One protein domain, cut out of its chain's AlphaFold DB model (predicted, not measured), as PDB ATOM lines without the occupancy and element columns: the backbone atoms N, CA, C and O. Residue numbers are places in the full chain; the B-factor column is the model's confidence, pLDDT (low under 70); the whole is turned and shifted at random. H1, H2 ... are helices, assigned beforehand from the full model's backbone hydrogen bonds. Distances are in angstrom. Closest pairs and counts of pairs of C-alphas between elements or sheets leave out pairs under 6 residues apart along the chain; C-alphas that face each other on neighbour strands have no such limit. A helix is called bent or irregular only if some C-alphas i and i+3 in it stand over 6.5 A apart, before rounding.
ATOM      1  N   ARG A 201     157.387 255.434 246.776       88.94
ATOM      2  CA  ARG A 201     156.322 255.924 247.663       88.94
ATOM      3  C   ARG A 201     156.798 255.912 249.113       88.94
ATOM      4  O   ARG A 201     156.601 256.902 249.809       88.94
ATOM      5  N   ILE A 202     157.443 254.829 249.542       87.81
ATOM      6  CA  ILE A 202     158.035 254.719 250.880       87.81
ATOM      7  C   ILE A 202     159.131 255.764 251.055       87.81
ATOM      8  O   ILE A 202     159.107 256.500 252.039       87.81
ATOM      9  N   VAL A 203     160.035 255.871 250.077       87.31
ATOM     10  CA  VAL A 203     161.132 256.841 250.113       87.31
ATOM     11  C   VAL A 203     160.585 258.263 250.253       87.31
ATOM     12  O   VAL A 203     160.938 258.941 251.208       87.31
ATOM     13  N   ARG A 204     159.634 258.696 249.414       90.00
ATOM     14  CA  ARG A 204     159.018 260.034 249.532       90.00
ATOM     15  C   ARG A 204     158.388 260.293 250.892       90.00
ATOM     16  O   ARG A 204     158.590 261.361 251.459       90.00
ATOM     17  N   ASN A 205     157.644 259.326 251.423       90.62
ATOM     18  CA  ASN A 205     156.995 259.472 252.724       90.62
ATOM     19  C   ASN A 205     158.022 259.613 253.853       90.62
ATOM     20  O   ASN A 205     157.867 260.476 254.714       90.62
ATOM     21  N   LEU A 206     159.081 258.796 253.830       87.50
ATOM     22  CA  LEU A 206     160.186 258.902 254.778       87.50
ATOM     23  C   LEU A 206     160.875 260.264 254.654       87.50
ATOM     24  O   LEU A 206     161.096 260.929 255.658       87.50
ATOM     25  N   MET A 207     161.154 260.713 253.434       86.25
ATOM     26  CA  MET A 207     161.805 261.999 253.179       86.25
ATOM     27  C   MET A 207     160.956 263.178 253.658       86.25
ATOM     28  O   MET A 207     161.466 264.060 254.344       86.25
ATOM     29  N   ALA A 208     159.657 263.180 253.355       88.69
ATOM     30  CA  ALA A 208     158.733 264.210 253.820       88.69
ATOM     31  C   ALA A 208     158.643 264.226 255.352       88.69
ATOM     32  O   ALA A 208     158.609 265.299 255.958       88.69
ATOM     33  N   PHE A 209     158.655 263.048 255.984       90.00
ATOM     34  CA  PHE A 209     158.687 262.916 257.435       90.00
ATOM     35  C   PHE A 209     159.984 263.487 258.023       90.00
ATOM     36  O   PHE A 209     159.917 264.364 258.882       90.00
ATOM     37  N   LEU A 210     161.146 263.048 257.533       85.31
ATOM     38  CA  LEU A 210     162.453 263.518 258.001       85.31
ATOM     39  C   LEU A 210     162.587 265.029 257.833       85.31
ATOM     40  O   LEU A 210     162.964 265.698 258.783       85.31
ATOM     41  N   TRP A 211     162.193 265.580 256.680       85.81
ATOM     42  CA  TRP A 211     162.222 267.022 256.430       85.81
ATOM     43  C   TRP A 211     161.318 267.802 257.393       85.81
ATOM     44  O   TRP A 211     161.702 268.847 257.913       85.81
ATOM     45  N   THR A 212     160.104 267.302 257.641       87.12
ATOM     46  CA  THR A 212     159.111 267.986 258.486       87.12
ATOM     47  C   THR A 212     159.480 267.935 259.966       87.12
ATOM     48  O   THR A 212     159.290 268.916 260.685       87.12
ATOM     49  N   PHE A 213     159.993 266.793 260.428       88.81
ATOM     50  CA  PHE A 213     160.265 266.528 261.841       88.81
ATOM     51  C   PHE A 213     161.751 266.605 262.202       88.81
ATOM     52  O   PHE A 213     162.132 266.214 263.304       88.81
ATOM     53  N   GLU A 214     162.594 267.126 261.305       84.94
ATOM     54  CA  GLU A 214     164.046 267.161 261.486       84.94
ATOM     55  C   GLU A 214     164.450 267.814 262.807       84.94
ATOM     56  O   GLU A 214     165.274 267.272 263.528       84.94
ATOM     57  N   ASN A 215     163.817 268.931 263.179       84.00
ATOM     58  CA  ASN A 215     164.130 269.642 264.422       84.00
ATOM     59  C   ASN A 215     163.775 268.831 265.681       84.00
ATOM     60  O   ASN A 215     164.454 268.934 266.701       84.00
ATOM     61  N   GLN A 216     162.705 268.035 265.632       87.62
ATOM     62  CA  GLN A 216     162.303 267.147 266.722       87.62
ATOM     63  C   GLN A 216     163.194 265.907 266.790       87.62
ATOM     64  O   GLN A 216     163.431 265.396 267.876       87.62
ATOM     65  N   ILE A 217     163.687 265.426 265.647       81.88
ATOM     66  CA  ILE A 217     164.655 264.329 265.603       81.88
ATOM     67  C   ILE A 217     165.995 264.815 266.154       81.88
ATOM     68  O   ILE A 217     166.542 264.216 267.073       81.88
ATOM     69  N   ALA A 218     166.462 265.962 265.669       78.12
ATOM     70  CA  ALA A 218     167.660 266.653 266.118       78.12
ATOM     71  C   ALA A 218     167.707 266.870 267.635       78.12
ATOM     72  O   ALA A 218     168.765 266.723 268.235       78.12
ATOM     73  N   SER A 219     166.574 267.172 268.279       82.00
ATOM     74  CA  SER A 219     166.537 267.379 269.733       82.00
ATOM     75  C   SER A 219     166.759 266.107 270.559       82.00
ATOM     76  O   SER A 219     166.948 266.202 271.771       82.00
ATOM     77  N   MET A 220     166.746 264.929 269.927       79.88
ATOM     78  CA  MET A 220     167.115 263.662 270.560       79.88
ATOM     79  C   MET A 220     168.629 263.409 270.541       79.88
ATOM     80  O   MET A 220     169.106 262.580 271.315       79.88
ATOM     81  N   HIS A 221     169.374 264.096 269.669       71.69
ATOM     82  CA  HIS A 221     170.817 263.936 269.523       71.69
ATOM     83  C   HIS A 221     171.571 264.971 270.360       71.69
ATOM     84  O   HIS A 221     171.089 266.075 270.617       71.69
ATOM     85  N   ASP A 222     172.783 264.620 270.785       72.50
ATOM     86  CA  ASP A 222     173.662 265.597 271.416       72.50
ATOM     87  C   ASP A 222     174.060 266.676 270.382       72.50
ATOM     88  O   ASP A 222     174.417 266.328 269.252       72.50
ATOM     89  N   PRO A 223     174.022 267.979 270.734       72.75
ATOM     90  CA  PRO A 223     174.339 269.063 269.808       72.75
ATOM     91  C   PRO A 223     175.683 268.940 269.078       72.75
ATOM     92  O   PRO A 223     175.831 269.527 268.003       72.75
ATOM     93  N   HIS A 224     176.668 268.201 269.610       71.75
ATOM     94  CA  HIS A 224     177.947 268.015 268.913       71.75
ATOM     95  C   HIS A 224     177.800 267.293 267.560       71.75
ATOM     96  O   HIS A 224     178.523 267.643 266.621       71.75
ATOM     97  N   TYR A 225     176.801 266.410 267.415       64.38
ATOM     98  CA  TYR A 225     176.442 265.734 266.158       64.38
ATOM     99  C   TYR A 225     175.722 266.637 265.144       64.38
ATOM    100  O   TYR A 225     175.384 266.198 264.048       64.38
ATOM    101  N   MET A 226     175.512 267.913 265.473       64.38
ATOM    102  CA  MET A 226     174.881 268.899 264.589       64.38
ATOM    103  C   MET A 226     175.804 270.077 264.243       64.38
ATOM    104  O   MET A 226     175.367 271.079 263.673       64.38
ATOM    105  N   THR A 227     177.086 269.994 264.605       62.03
ATOM    106  CA  THR A 227     178.069 271.046 264.311       62.03
ATOM    107  C   THR A 227     178.547 270.994 262.857       62.03
ATOM    108  O   THR A 227     178.313 270.035 262.125       62.03
ATOM    109  N   GLY A 228     179.269 272.027 262.403       54.50
ATOM    110  CA  GLY A 228     179.816 272.069 261.038       54.50
ATOM    111  C   GLY A 228     180.776 270.917 260.694       54.50
ATOM    112  O   GLY A 228     180.952 270.626 259.507       54.50
ATOM    113  N   MET A 229     181.346 270.258 261.712       53.72
ATOM    114  CA  MET A 229     182.210 269.075 261.591       53.72
ATOM    115  C   MET A 229     181.470 267.751 261.815       53.72
ATOM    116  O   MET A 229     182.092 266.702 261.742       53.72
ATOM    117  N   ALA A 230     180.167 267.784 262.095       57.41
ATOM    118  CA  ALA A 230     179.417 266.573 262.372       57.41
ATOM    119  C   ALA A 230     179.081 265.780 261.103       57.41
ATOM    120  O   ALA A 230     178.851 266.358 260.033       57.41
ATOM    121  N   PHE A 231     179.003 264.458 261.263       60.38
ATOM    122  CA  PHE A 231     178.690 263.493 260.205       60.38
ATOM    123  C   PHE A 231     177.181 263.374 259.926       60.38
ATOM    124  O   PHE A 231     176.784 262.972 258.837       60.38
ATOM    125  N   SER A 232     176.333 263.857 260.845       66.94
ATOM    126  CA  SER A 232     174.864 263.862 260.741       66.94
ATOM    127  C   SER A 232     174.303 265.255 260.424       66.94
ATOM    128  O   SER A 232     173.589 265.874 261.214       66.94
ATOM    129  N   LYS A 233     174.659 265.799 259.254       74.00
ATOM    130  CA  LYS A 233     174.231 267.153 258.867       74.00
ATOM    131  C   LYS A 233     172.736 267.209 258.527       74.00
ATOM    132  O   LYS A 233     172.264 266.343 257.793       74.00
ATOM    133  N   PRO A 234     172.000 268.256 258.960       77.50
ATOM    134  CA  PRO A 234     170.575 268.357 258.670       77.50
ATOM    135  C   PRO A 234     170.303 268.424 257.159       77.50
ATOM    136  O   PRO A 234     170.863 269.263 256.439       77.50
ATOM    137  N   VAL A 235     169.402 267.572 256.678       79.38
ATOM    138  CA  VAL A 235     168.927 267.511 255.294       79.38
ATOM    139  C   VAL A 235     168.320 268.851 254.888       79.38
ATOM    140  O   VAL A 235     168.575 269.309 253.773       79.38
ATOM    141  N   SER A 236     167.611 269.544 255.786       79.50
ATOM    142  CA  SER A 236     167.006 270.853 255.482       79.50
ATOM    143  C   SER A 236     168.017 271.972 255.200       79.50
ATOM    144  O   SER A 236     167.649 273.027 254.677       79.50
ATOM    145  N   THR A 237     169.304 271.755 255.498       78.69
ATOM    146  CA  THR A 237     170.362 272.759 255.312       78.69
ATOM    147  C   THR A 237     171.477 272.307 254.366       78.69
ATOM    148  O   THR A 237     171.936 273.130 253.564       78.69
ATOM    149  N   TYR A 238     171.863 271.028 254.377       80.31
ATOM    150  CA  TYR A 238     173.039 270.522 253.650       80.31
ATOM    151  C   TYR A 238     172.731 269.638 252.429       80.31
ATOM    152  O   TYR A 238     173.659 269.310 251.685       80.31
ATOM    153  N   SER A 239     171.463 269.299 252.170       82.00
ATOM    154  CA  SER A 239     171.075 268.554 250.960       82.00
ATOM    155  C   SER A 239     171.042 269.422 249.698       82.00
ATOM    156  O   SER A 239     170.938 270.655 249.759       82.00
ATOM    157  N   TYR A 240     171.067 268.775 248.531       83.94
ATOM    158  CA  TYR A 240     170.811 269.429 247.250       83.94
ATOM    159  C   TYR A 240     169.434 270.107 247.223       83.94
ATOM    160  O   TYR A 240     169.341 271.269 246.825       83.94
ATOM    161  N   LEU A 241     168.390 269.457 247.747       85.12
ATOM    162  CA  LEU A 241     167.052 270.035 247.897       85.12
ATOM    163  C   LEU A 241     167.072 271.333 248.718       85.12
ATOM    164  O   LEU A 241     166.449 272.321 248.326       85.12
ATOM    165  N   ALA A 242     167.822 271.375 249.820       84.31
ATOM    166  CA  ALA A 242     168.001 272.598 250.598       84.31
ATOM    167  C   ALA A 242     168.693 273.704 249.787       84.31
ATOM    168  O   ALA A 242     168.300 274.871 249.863       84.31
ATOM    169  N   GLY A 243     169.695 273.345 248.982       84.12
ATOM    170  CA  GLY A 243     170.358 274.259 248.051       84.12
ATOM    171  C   GLY A 243     169.395 274.851 247.020       84.12
ATOM    172  O   GLY A 243     169.302 276.075 246.898       84.12
ATOM    173  N   VAL A 244     168.641 273.995 246.330       84.00
ATOM    174  CA  VAL A 244     167.664 274.396 245.307       84.00
ATOM    175  C   VAL A 244     166.541 275.240 245.913       84.00
ATOM    176  O   VAL A 244     166.203 276.289 245.369       84.00
ATOM    177  N   SER A 245     166.019 274.856 247.083       85.50
ATOM    178  CA  SER A 245     164.983 275.613 247.799       85.50
ATOM    179  C   SER A 245     165.442 277.028 248.172       85.50
ATOM    180  O   SER A 245     164.680 277.987 248.019       85.50
ATOM    181  N   ARG A 246     166.703 277.195 248.602       86.81
ATOM    182  CA  ARG A 246     167.284 278.523 248.860       86.81
ATOM    183  C   ARG A 246     167.415 279.348 247.583       86.81
ATOM    184  O   ARG A 246     167.021 280.509 247.590       86.81
ATOM    185  N   ALA A 247     167.930 278.757 246.504       84.44
ATOM    186  CA  ALA A 247     168.095 279.451 245.227       84.44
ATOM    187  C   ALA A 247     166.748 279.934 244.660       84.44
ATOM    188  O   ALA A 247     166.623 281.094 244.274       84.44
ATOM    189  N   ALA A 248     165.722 279.078 244.694       83.38
ATOM    190  CA  ALA A 248     164.365 279.431 244.284       83.38
ATOM    191  C   ALA A 248     163.786 280.581 245.127       83.38
ATOM    192  O   ALA A 248     163.217 281.524 244.582       83.38
ATOM    193  N   ARG A 249     164.008 280.565 246.450       83.62
ATOM    194  CA  ARG A 249     163.598 281.664 247.337       83.62
ATOM    195  C   ARG A 249     164.292 282.987 247.000       83.62
ATOM    196  O   ARG A 249     163.653 284.032 247.072       83.62
ATOM    197  N   THR A 250     165.581 282.958 246.662       84.25
ATOM    198  CA  THR A 250     166.333 284.162 246.271       84.25
ATOM    199  C   THR A 250     165.779 284.773 244.987       84.25
ATOM    200  O   THR A 250     165.565 285.979 244.954       84.25
ATOM    201  N   ILE A 251     165.459 283.953 243.979       82.00
ATOM    202  CA  ILE A 251     164.851 284.427 242.723       82.00
ATOM    203  C   ILE A 251     163.522 285.148 242.996       82.00
ATOM    204  O   ILE A 251     163.322 286.260 242.519       82.00
ATOM    205  N   LEU A 252     162.648 284.568 243.828       81.56
ATOM    206  CA  LEU A 252     161.370 285.197 244.201       81.56
ATOM    207  C   LEU A 252     161.550 286.552 244.904       81.56
ATOM    208  O   LEU A 252     160.739 287.460 244.726       81.56
ATOM    209  N   ASN A 253     162.605 286.688 245.705       77.38
ATOM    210  CA  ASN A 253     162.920 287.930 246.402       77.38
ATOM    211  C   ASN A 253     163.434 289.021 245.444       77.38
ATOM    212  O   ASN A 253     163.077 290.188 245.598       77.38
ATOM    213  N   ASP A 254     164.234 288.645 244.441       76.44
ATOM    214  CA  ASP A 254     164.785 289.573 243.443       76.44
ATOM    215  C   ASP A 254     163.733 290.022 242.414       76.44
ATOM    216  O   ASP A 254     163.782 291.147 241.918       76.44
ATOM    217  N   GLU A 255     162.734 289.180 242.137       75.06
ATOM    218  CA  GLU A 255     161.620 289.487 241.231       75.06
ATOM    219  C   GLU A 255     160.555 290.423 241.842       75.06
ATOM    220  O   GLU A 255     159.542 290.707 241.201       75.06
ATOM    221  N   SER A 256     160.770 290.972 243.049       63.72
ATOM    222  CA  SER A 256     159.813 291.844 243.762       63.72
ATOM    223  C   SER A 256     158.416 291.225 243.932       63.72
ATOM    224  O   SER A 256     157.395 291.917 243.914       63.72
ATOM    225  N   VAL A 257     158.365 289.899 244.076       62.69
ATOM    226  CA  VAL A 257     157.118 289.145 244.234       62.69
ATOM    227  C   VAL A 257     156.517 289.412 245.623       62.69
ATOM    228  O   VAL A 257     157.237 289.554 246.607       62.69
ATOM    229  N   ASN A 258     155.182 289.493 245.692       71.88
ATOM    230  CA  ASN A 258     154.389 289.690 246.915       71.88
ATOM    231  C   ASN A 258     154.810 288.714 248.039       71.88
ATOM    232  O   ASN A 258     155.014 287.528 247.773       71.88
ATOM    233  N   ASP A 259     154.847 289.197 249.288       77.12
ATOM    234  CA  ASP A 259     155.114 288.441 250.526       77.12
ATOM    235  C   ASP A 259     154.365 287.097 250.597       77.12
ATOM    236  O   ASP A 259     154.858 286.126 251.172       77.12
ATOM    237  N   GLU A 260     153.185 287.018 249.978       77.25
ATOM    238  CA  GLU A 260     152.375 285.804 249.867       77.25
ATOM    239  C   GLU A 260     153.080 284.655 249.118       77.25
ATOM    240  O   GLU A 260     152.994 283.508 249.548       77.25
ATOM    241  N   ALA A 261     153.844 284.940 248.059       73.25
ATOM    242  CA  ALA A 261     154.596 283.920 247.320       73.25
ATOM    243  C   ALA A 261     155.810 283.411 248.109       73.25
ATOM    244  O   ALA A 261     156.133 282.226 248.063       73.25
ATOM    245  N   LEU A 262     156.460 284.288 248.881       77.12
ATOM    246  CA  LEU A 262     157.533 283.900 249.800       77.12
ATOM    247  C   LEU A 262     156.995 283.061 250.965       77.12
ATOM    248  O   LEU A 262     157.641 282.096 251.382       77.12
ATOM    249  N   LEU A 263     155.811 283.410 251.475       71.44
ATOM    250  CA  LEU A 263     155.079 282.630 252.472       71.44
ATOM    251  C   LEU A 263     154.706 281.246 251.937       71.44
ATOM    252  O   LEU A 263     154.906 280.264 252.647       71.44
ATOM    253  N   GLU A 264     154.208 281.153 250.705       76.25
ATOM    254  CA  GLU A 264     153.838 279.878 250.086       76.25
ATOM    255  C   GLU A 264     155.064 279.001 249.795       76.25
ATOM    256  O   GLU A 264     155.093 277.827 250.174       76.25
ATOM    257  N   HIS A 265     156.135 279.585 249.243       80.38
ATOM    258  CA  HIS A 265     157.420 278.899 249.059       80.38
ATOM    259  C   HIS A 265     157.958 278.349 250.383       80.38
ATOM    260  O   HIS A 265     158.389 277.199 250.465       80.38
ATOM    261  N   GLY A 266     157.896 279.162 251.443       70.44
ATOM    262  CA  GLY A 266     158.324 278.777 252.784       70.44
ATOM    263  C   GLY A 266     157.478 277.675 253.427       70.44
ATOM    264  O   GLY A 266     157.964 277.024 254.349       70.44
ATOM    265  N   ARG A 267     156.241 277.454 252.963       69.62
ATOM    266  CA  ARG A 267     155.347 276.417 253.494       69.62
ATOM    267  C   ARG A 267     155.561 275.067 252.826       69.62
ATOM    268  O   ARG A 267     155.691 274.077 253.539       69.62
ATOM    269  N   ASN A 268     155.604 275.028 251.494       82.12
ATOM    270  CA  ASN A 268     155.358 273.773 250.778       82.12
ATOM    271  C   ASN A 268     156.443 273.368 249.773       82.12
ATOM    272  O   ASN A 268     156.538 272.182 249.472       82.12
ATOM    273  N   TYR A 269     157.320 274.277 249.319       87.12
ATOM    274  CA  TYR A 269     158.221 274.007 248.182       87.12
ATOM    275  C   TYR A 269     159.009 272.698 248.311       87.12
ATOM    276  O   TYR A 269     159.072 271.902 247.374       87.12
ATOM    277  N   ALA A 270     159.612 272.458 249.477       86.56
ATOM    278  CA  ALA A 270     160.416 271.263 249.696       86.56
ATOM    279  C   ALA A 270     159.570 269.984 249.731       86.56
ATOM    280  O   ALA A 270     159.966 268.977 249.153       86.56
ATOM    281  N   ILE A 271     158.392 270.034 250.358       90.06
ATOM    282  CA  ILE A 271     157.466 268.901 250.415       90.06
ATOM    283  C   ILE A 271     156.926 268.593 249.021       90.06
ATOM    284  O   ILE A 271     156.983 267.444 248.600       90.06
ATOM    285  N   ASP A 272     156.501 269.600 248.263       91.00
ATOM    286  CA  ASP A 272     156.026 269.422 246.886       91.00
ATOM    287  C   ASP A 272     157.129 268.857 245.980       91.00
ATOM    288  O   ASP A 272     156.896 267.950 245.175       91.00
ATOM    289  N   SER A 273     158.362 269.331 246.170       89.94
ATOM    290  CA  SER A 273     159.537 268.821 245.463       89.94
ATOM    291  C   SER A 273     159.806 267.352 245.798       89.94
ATOM    292  O   SER A 273     160.061 266.570 244.892       89.94
ATOM    293  N   ILE A 274     159.674 266.946 247.066       90.25
ATOM    294  CA  ILE A 274     159.786 265.538 247.475       90.25
ATOM    295  C   ILE A 274     158.644 264.713 246.870       90.25
ATOM    296  O   ILE A 274     158.865 263.634 246.327       90.25
ATOM    297  N   MET A 275     157.408 265.205 246.930       91.25
ATOM    298  CA  MET A 275     156.237 264.443 246.493       91.25
ATOM    299  C   MET A 275     156.180 264.245 244.973       91.25
ATOM    300  O   MET A 275     155.606 263.245 244.523       91.25
ATOM    301  N   SER A 276     156.810 265.140 244.203       90.94
ATOM    302  CA  SER A 276     156.915 265.054 242.740       90.94
ATOM    303  C   SER A 276     157.966 264.057 242.234       90.94
ATOM    304  O   SER A 276     158.000 263.778 241.040       90.94
ATOM    305  N   LEU A 277     158.778 263.471 243.121       89.06
ATOM    306  CA  LEU A 277     159.775 262.466 242.753       89.06
ATOM    307  C   LEU A 277     159.131 261.187 242.197       89.06
ATOM    308  O   LEU A 277     158.224 260.607 242.803       89.06
ATOM    309  N   GLU A 278     159.645 260.713 241.065       90.50
ATOM    310  CA  GLU A 278     159.120 259.545 240.351       90.50
ATOM    311  C   GLU A 278     160.001 258.302 240.524       90.50
ATOM    312  O   GLU A 278     159.494 257.180 240.454       90.50
ATOM    313  N   THR A 279     161.298 258.477 240.810       86.81
ATOM    314  CA  THR A 279     162.252 257.370 240.991       86.81
ATOM    315  C   THR A 279     163.091 257.502 242.261       86.81
ATOM    316  O   THR A 279     163.304 258.597 242.785       86.81
ATOM    317  N   VAL A 280     163.593 256.366 242.761       83.50
ATOM    318  CA  VAL A 280     164.501 256.324 243.921       83.50
ATOM    319  C   VAL A 280     165.799 257.080 243.628       83.50
ATOM    320  O   VAL A 280     166.255 257.832 244.481       83.50
ATOM    321  N   ASP A 281     166.335 256.979 242.411       83.38
ATOM    322  CA  ASP A 281     167.562 257.683 242.011       83.38
ATOM    323  C   ASP A 281     167.408 259.207 242.061       83.38
ATOM    324  O   ASP A 281     168.310 259.913 242.514       83.38
ATOM    325  N   GLN A 282     166.251 259.733 241.642       85.50
ATOM    326  CA  GLN A 282     165.960 261.163 241.778       85.50
ATOM    327  C   GLN A 282     165.923 261.569 243.254       85.50
ATOM    328  O   GLN A 282     166.474 262.601 243.633       85.50
ATOM    329  N   ALA A 283     165.299 260.738 244.086       83.31
ATOM    330  CA  ALA A 283     165.180 260.971 245.515       83.31
ATOM    331  C   ALA A 283     166.554 260.986 246.208       83.31
ATOM    332  O   ALA A 283     166.872 261.912 246.954       83.31
ATOM    333  N   VAL A 284     167.401 260.012 245.877       79.25
ATOM    334  CA  VAL A 284     168.808 259.942 246.280       79.25
ATOM    335  C   VAL A 284     169.553 261.208 245.866       79.25
ATOM    336  O   VAL A 284     170.146 261.875 246.716       79.25
ATOM    337  N   ALA A 285     169.494 261.583 244.587       81.00
ATOM    338  CA  ALA A 285     170.213 262.744 244.070       81.00
ATOM    339  C   ALA A 285     169.791 264.042 244.778       81.00
ATOM    340  O   ALA A 285     170.635 264.872 245.110       81.00
ATOM    341  N   MET A 286     168.497 264.203 245.059       81.38
ATOM    342  CA  MET A 286     167.977 265.395 245.726       81.38
ATOM    343  C   MET A 286     168.377 265.509 247.198       81.38
ATOM    344  O   MET A 286     168.510 266.625 247.701       81.38
ATOM    345  N   LEU A 287     168.573 264.393 247.897       72.69
ATOM    346  CA  LEU A 287     168.952 264.417 249.312       72.69
ATOM    347  C   LEU A 287     170.452 264.357 249.560       72.69
ATOM    348  O   LEU A 287     170.914 264.665 250.658       72.69
ATOM    349  N   SER A 288     171.211 264.020 248.528       73.31
ATOM    350  CA  SER A 288     172.662 263.999 248.569       73.31
ATOM    351  C   SER A 288     173.234 265.372 248.918       73.31
ATOM    352  O   SER A 288     172.667 266.414 248.575       73.31
ATOM    353  N   ALA A 289     174.381 265.383 249.600       66.81
ATOM    354  CA  ALA A 289     175.097 266.621 249.872       66.81
ATOM    355  C   ALA A 289     175.461 267.329 248.556       66.81
ATOM    356  O   ALA A 289     175.874 266.693 247.591       66.81
ATOM    357  N   ILE A 290     175.364 268.661 248.545       62.97
ATOM    358  CA  ILE A 290     175.558 269.512 247.352       62.97
ATOM    359  C   ILE A 290     176.900 269.252 246.636       62.97
ATOM    360  O   ILE A 290     177.002 269.414 245.423       62.97
ATOM    361  N   ASN A 291     177.924 268.832 247.385       56.75
ATOM    362  CA  ASN A 291     179.280 268.603 246.880       56.75
ATOM    363  C   ASN A 291     179.548 267.155 246.449       56.75
ATOM    364  O   ASN A 291     180.635 266.867 245.947       56.75
ATOM    365  N   LEU A 292     178.591 266.242 246.632       53.97
ATOM    366  CA  LEU A 292     178.708 264.884 246.120       53.97
ATOM    367  C   LEU A 292     178.436 264.935 244.616       53.97
ATOM    368  O   LEU A 292     177.302 264.822 244.157       53.97
ATOM    369  N   LYS A 293     179.503 265.144 243.832       42.44
ATOM    370  CA  LYS A 293     179.482 264.825 242.401       42.44
ATOM    371  C   LYS A 293     179.020 263.375 242.247       42.44
ATOM    372  O   LYS A 293     179.335 262.523 243.073       42.44
ATOM    373  N   GLN A 294     178.258 263.155 241.187       44.50
ATOM    374  CA  GLN A 294     177.342 262.055 240.874       44.50
ATOM    375  C   GLN A 294     177.895 260.607 240.886       44.50
ATOM    376  O   GLN A 294     177.295 259.748 240.255       44.50
ATOM    377  N   ASP A 295     178.993 260.304 241.583       39.53
ATOM    378  CA  ASP A 295     179.723 259.034 241.429       39.53
ATOM    379  C   ASP A 295     180.218 258.390 242.741       39.53
ATOM    380  O   ASP A 295     180.942 257.400 242.735       39.53
ATOM    381  N   ILE A 296     179.826 258.923 243.904       38.97
ATOM    382  CA  ILE A 296     180.177 258.316 245.208       38.97
ATOM    383  C   ILE A 296     178.956 257.655 245.861       38.97
ATOM    384  O   ILE A 296     179.076 256.620 246.513       38.97
ATOM    385  N   LEU A 297     177.755 258.194 245.635       38.19
ATOM    386  CA  LEU A 297     176.513 257.649 246.189       38.19
ATOM    387  C   LEU A 297     176.079 256.348 245.529       38.19
ATOM    388  O   LEU A 297     175.626 255.468 246.243       38.19
ATOM    389  N   THR A 298     176.281 256.164 244.224       34.22
ATOM    390  CA  THR A 298     175.956 254.891 243.558       34.22
ATOM    391  C   THR A 298     176.776 253.724 244.125       34.22
ATOM    392  O   THR A 298     176.278 252.605 244.176       34.22
ATOM    393  N   ASN A 299     177.985 253.991 244.637       33.91
ATOM    394  CA  ASN A 299     178.845 252.980 245.260       33.91
ATOM    395  C   ASN A 299     178.674 252.882 246.791       33.91
ATOM    396  O   ASN A 299     178.885 251.809 247.348       33.91
ATOM    397  N   ARG A 300     178.243 253.950 247.485       35.47
ATOM    398  CA  ARG A 300     177.998 253.930 248.945       35.47
ATOM    399  C   ARG A 300     176.569 253.552 249.356       35.47
ATOM    400  O   ARG A 300     176.396 252.911 250.385       35.47
ATOM    401  N   LEU A 301     175.547 253.865 248.556       34.81
ATOM    402  CA  LEU A 301     174.148 253.499 248.851       34.81
ATOM    403  C   LEU A 301     173.870 251.999 248.768       34.81
ATOM    404  O   LEU A 301     172.849 251.546 249.274       34.81
ATOM    405  N   ILE A 302     174.764 251.235 248.142       35.94
ATOM    406  CA  ILE A 302     174.676 249.774 248.123       35.94
ATOM    407  C   ILE A 302     175.061 249.187 249.495       35.94
ATOM    408  O   ILE A 302     174.630 248.080 249.807       35.94
TER     409      ILE A 302
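AT A GLANCE: This is residues 201 to 302 of the 305 residues of an uncharacterized protein of Monilinia fructigena (UniProt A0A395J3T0). Look for a helical hairpin, H4 and H5, whose far end with residues 254 to 260 sticks out, while its base meets a cluster of helices: kinked H1 crosses H5 near the base, short H3 sits between H1 and H4, and H6 packs on the first residues of H4. The small helices H2 and H7 lie at the margins, touching no helix. The printed part has 102 residues with seven named helices, H1 to H7 in order, and no named strand; its class is all helix. It is only just compact, close to loose, with a radius of gyration of the C-alphas of 14.8 A and spans of 43 by 33 by 25 A.

IN THESE COORDINATES: Find C-alpha 201 at (156.322, 255.924, 247.663); there H1 begins and runs 24.2 A through residue 218, with a kink of 60 degrees near residue 212. H1 is irregular: C-alphas 212 and 215 are 7.9 A apart. Next come H2, residues 223 to 226, and H3, residues 235 to 238. H4, residues 240 to 254, runs 21.4 A to C-alpha 254 at (164.785, 289.573, 243.443). H5, residues 259 to 275, runs 24.4 A, with a kink of 48 degrees near residue 268; it too is irregular, with C-alphas 267 and 270 8.2 A apart. H6 holds residues 280 to 287, and H7, residues 297 to 300, ends at C-alpha 300 at (177.998, 253.930, 248.945).

HOW THE PARTS SIT: Begin with H1 and H4, the two hubs, which touch three helices each and are apart from one another. Residues 204 to 211 of H1 touch H5 at a steep tilt of 54 degrees, opposite ways; their closest C-alphas, of Arg 204 and Ile 274, are 5.9 A apart. H1 also touches H3, closest at the C-alphas of Trp 211 and Ser 236, 6.2 A. H1 and H6 only just touch, with 3 pairs of C-alphas within 8 A, the closest being Val 203 and Val 280 at 7.1 A. H4 and H5 form a hairpin at a shallow tilt of 23 degrees, opposite ways, with the C-alphas of Ser 245 and Ala 270 closest at 6.6 A. Residues 240 to 241 of H4 touch H6, the C-alphas of Tyr 240 and Met 286 being closest at 5.2 A. H6 and H7 are near each other. Every O i to N i+4 pair is within hydrogen-bond range in H4 and H6, against 12 of 14 in H1 and 11 of 13 in H5; H2, H3 and H7 are too short for such a pair.

THE WHOLE: The two C-alphas farthest apart, those of Ser 256 and Ile 302, are 44.8 A apart. The printed part has no cut, and no link is long. The mean pLDDT of the printed part is 75.0; look for values under 70 at residues 225 to 232, 256 to 257, 267 and 289 to 302.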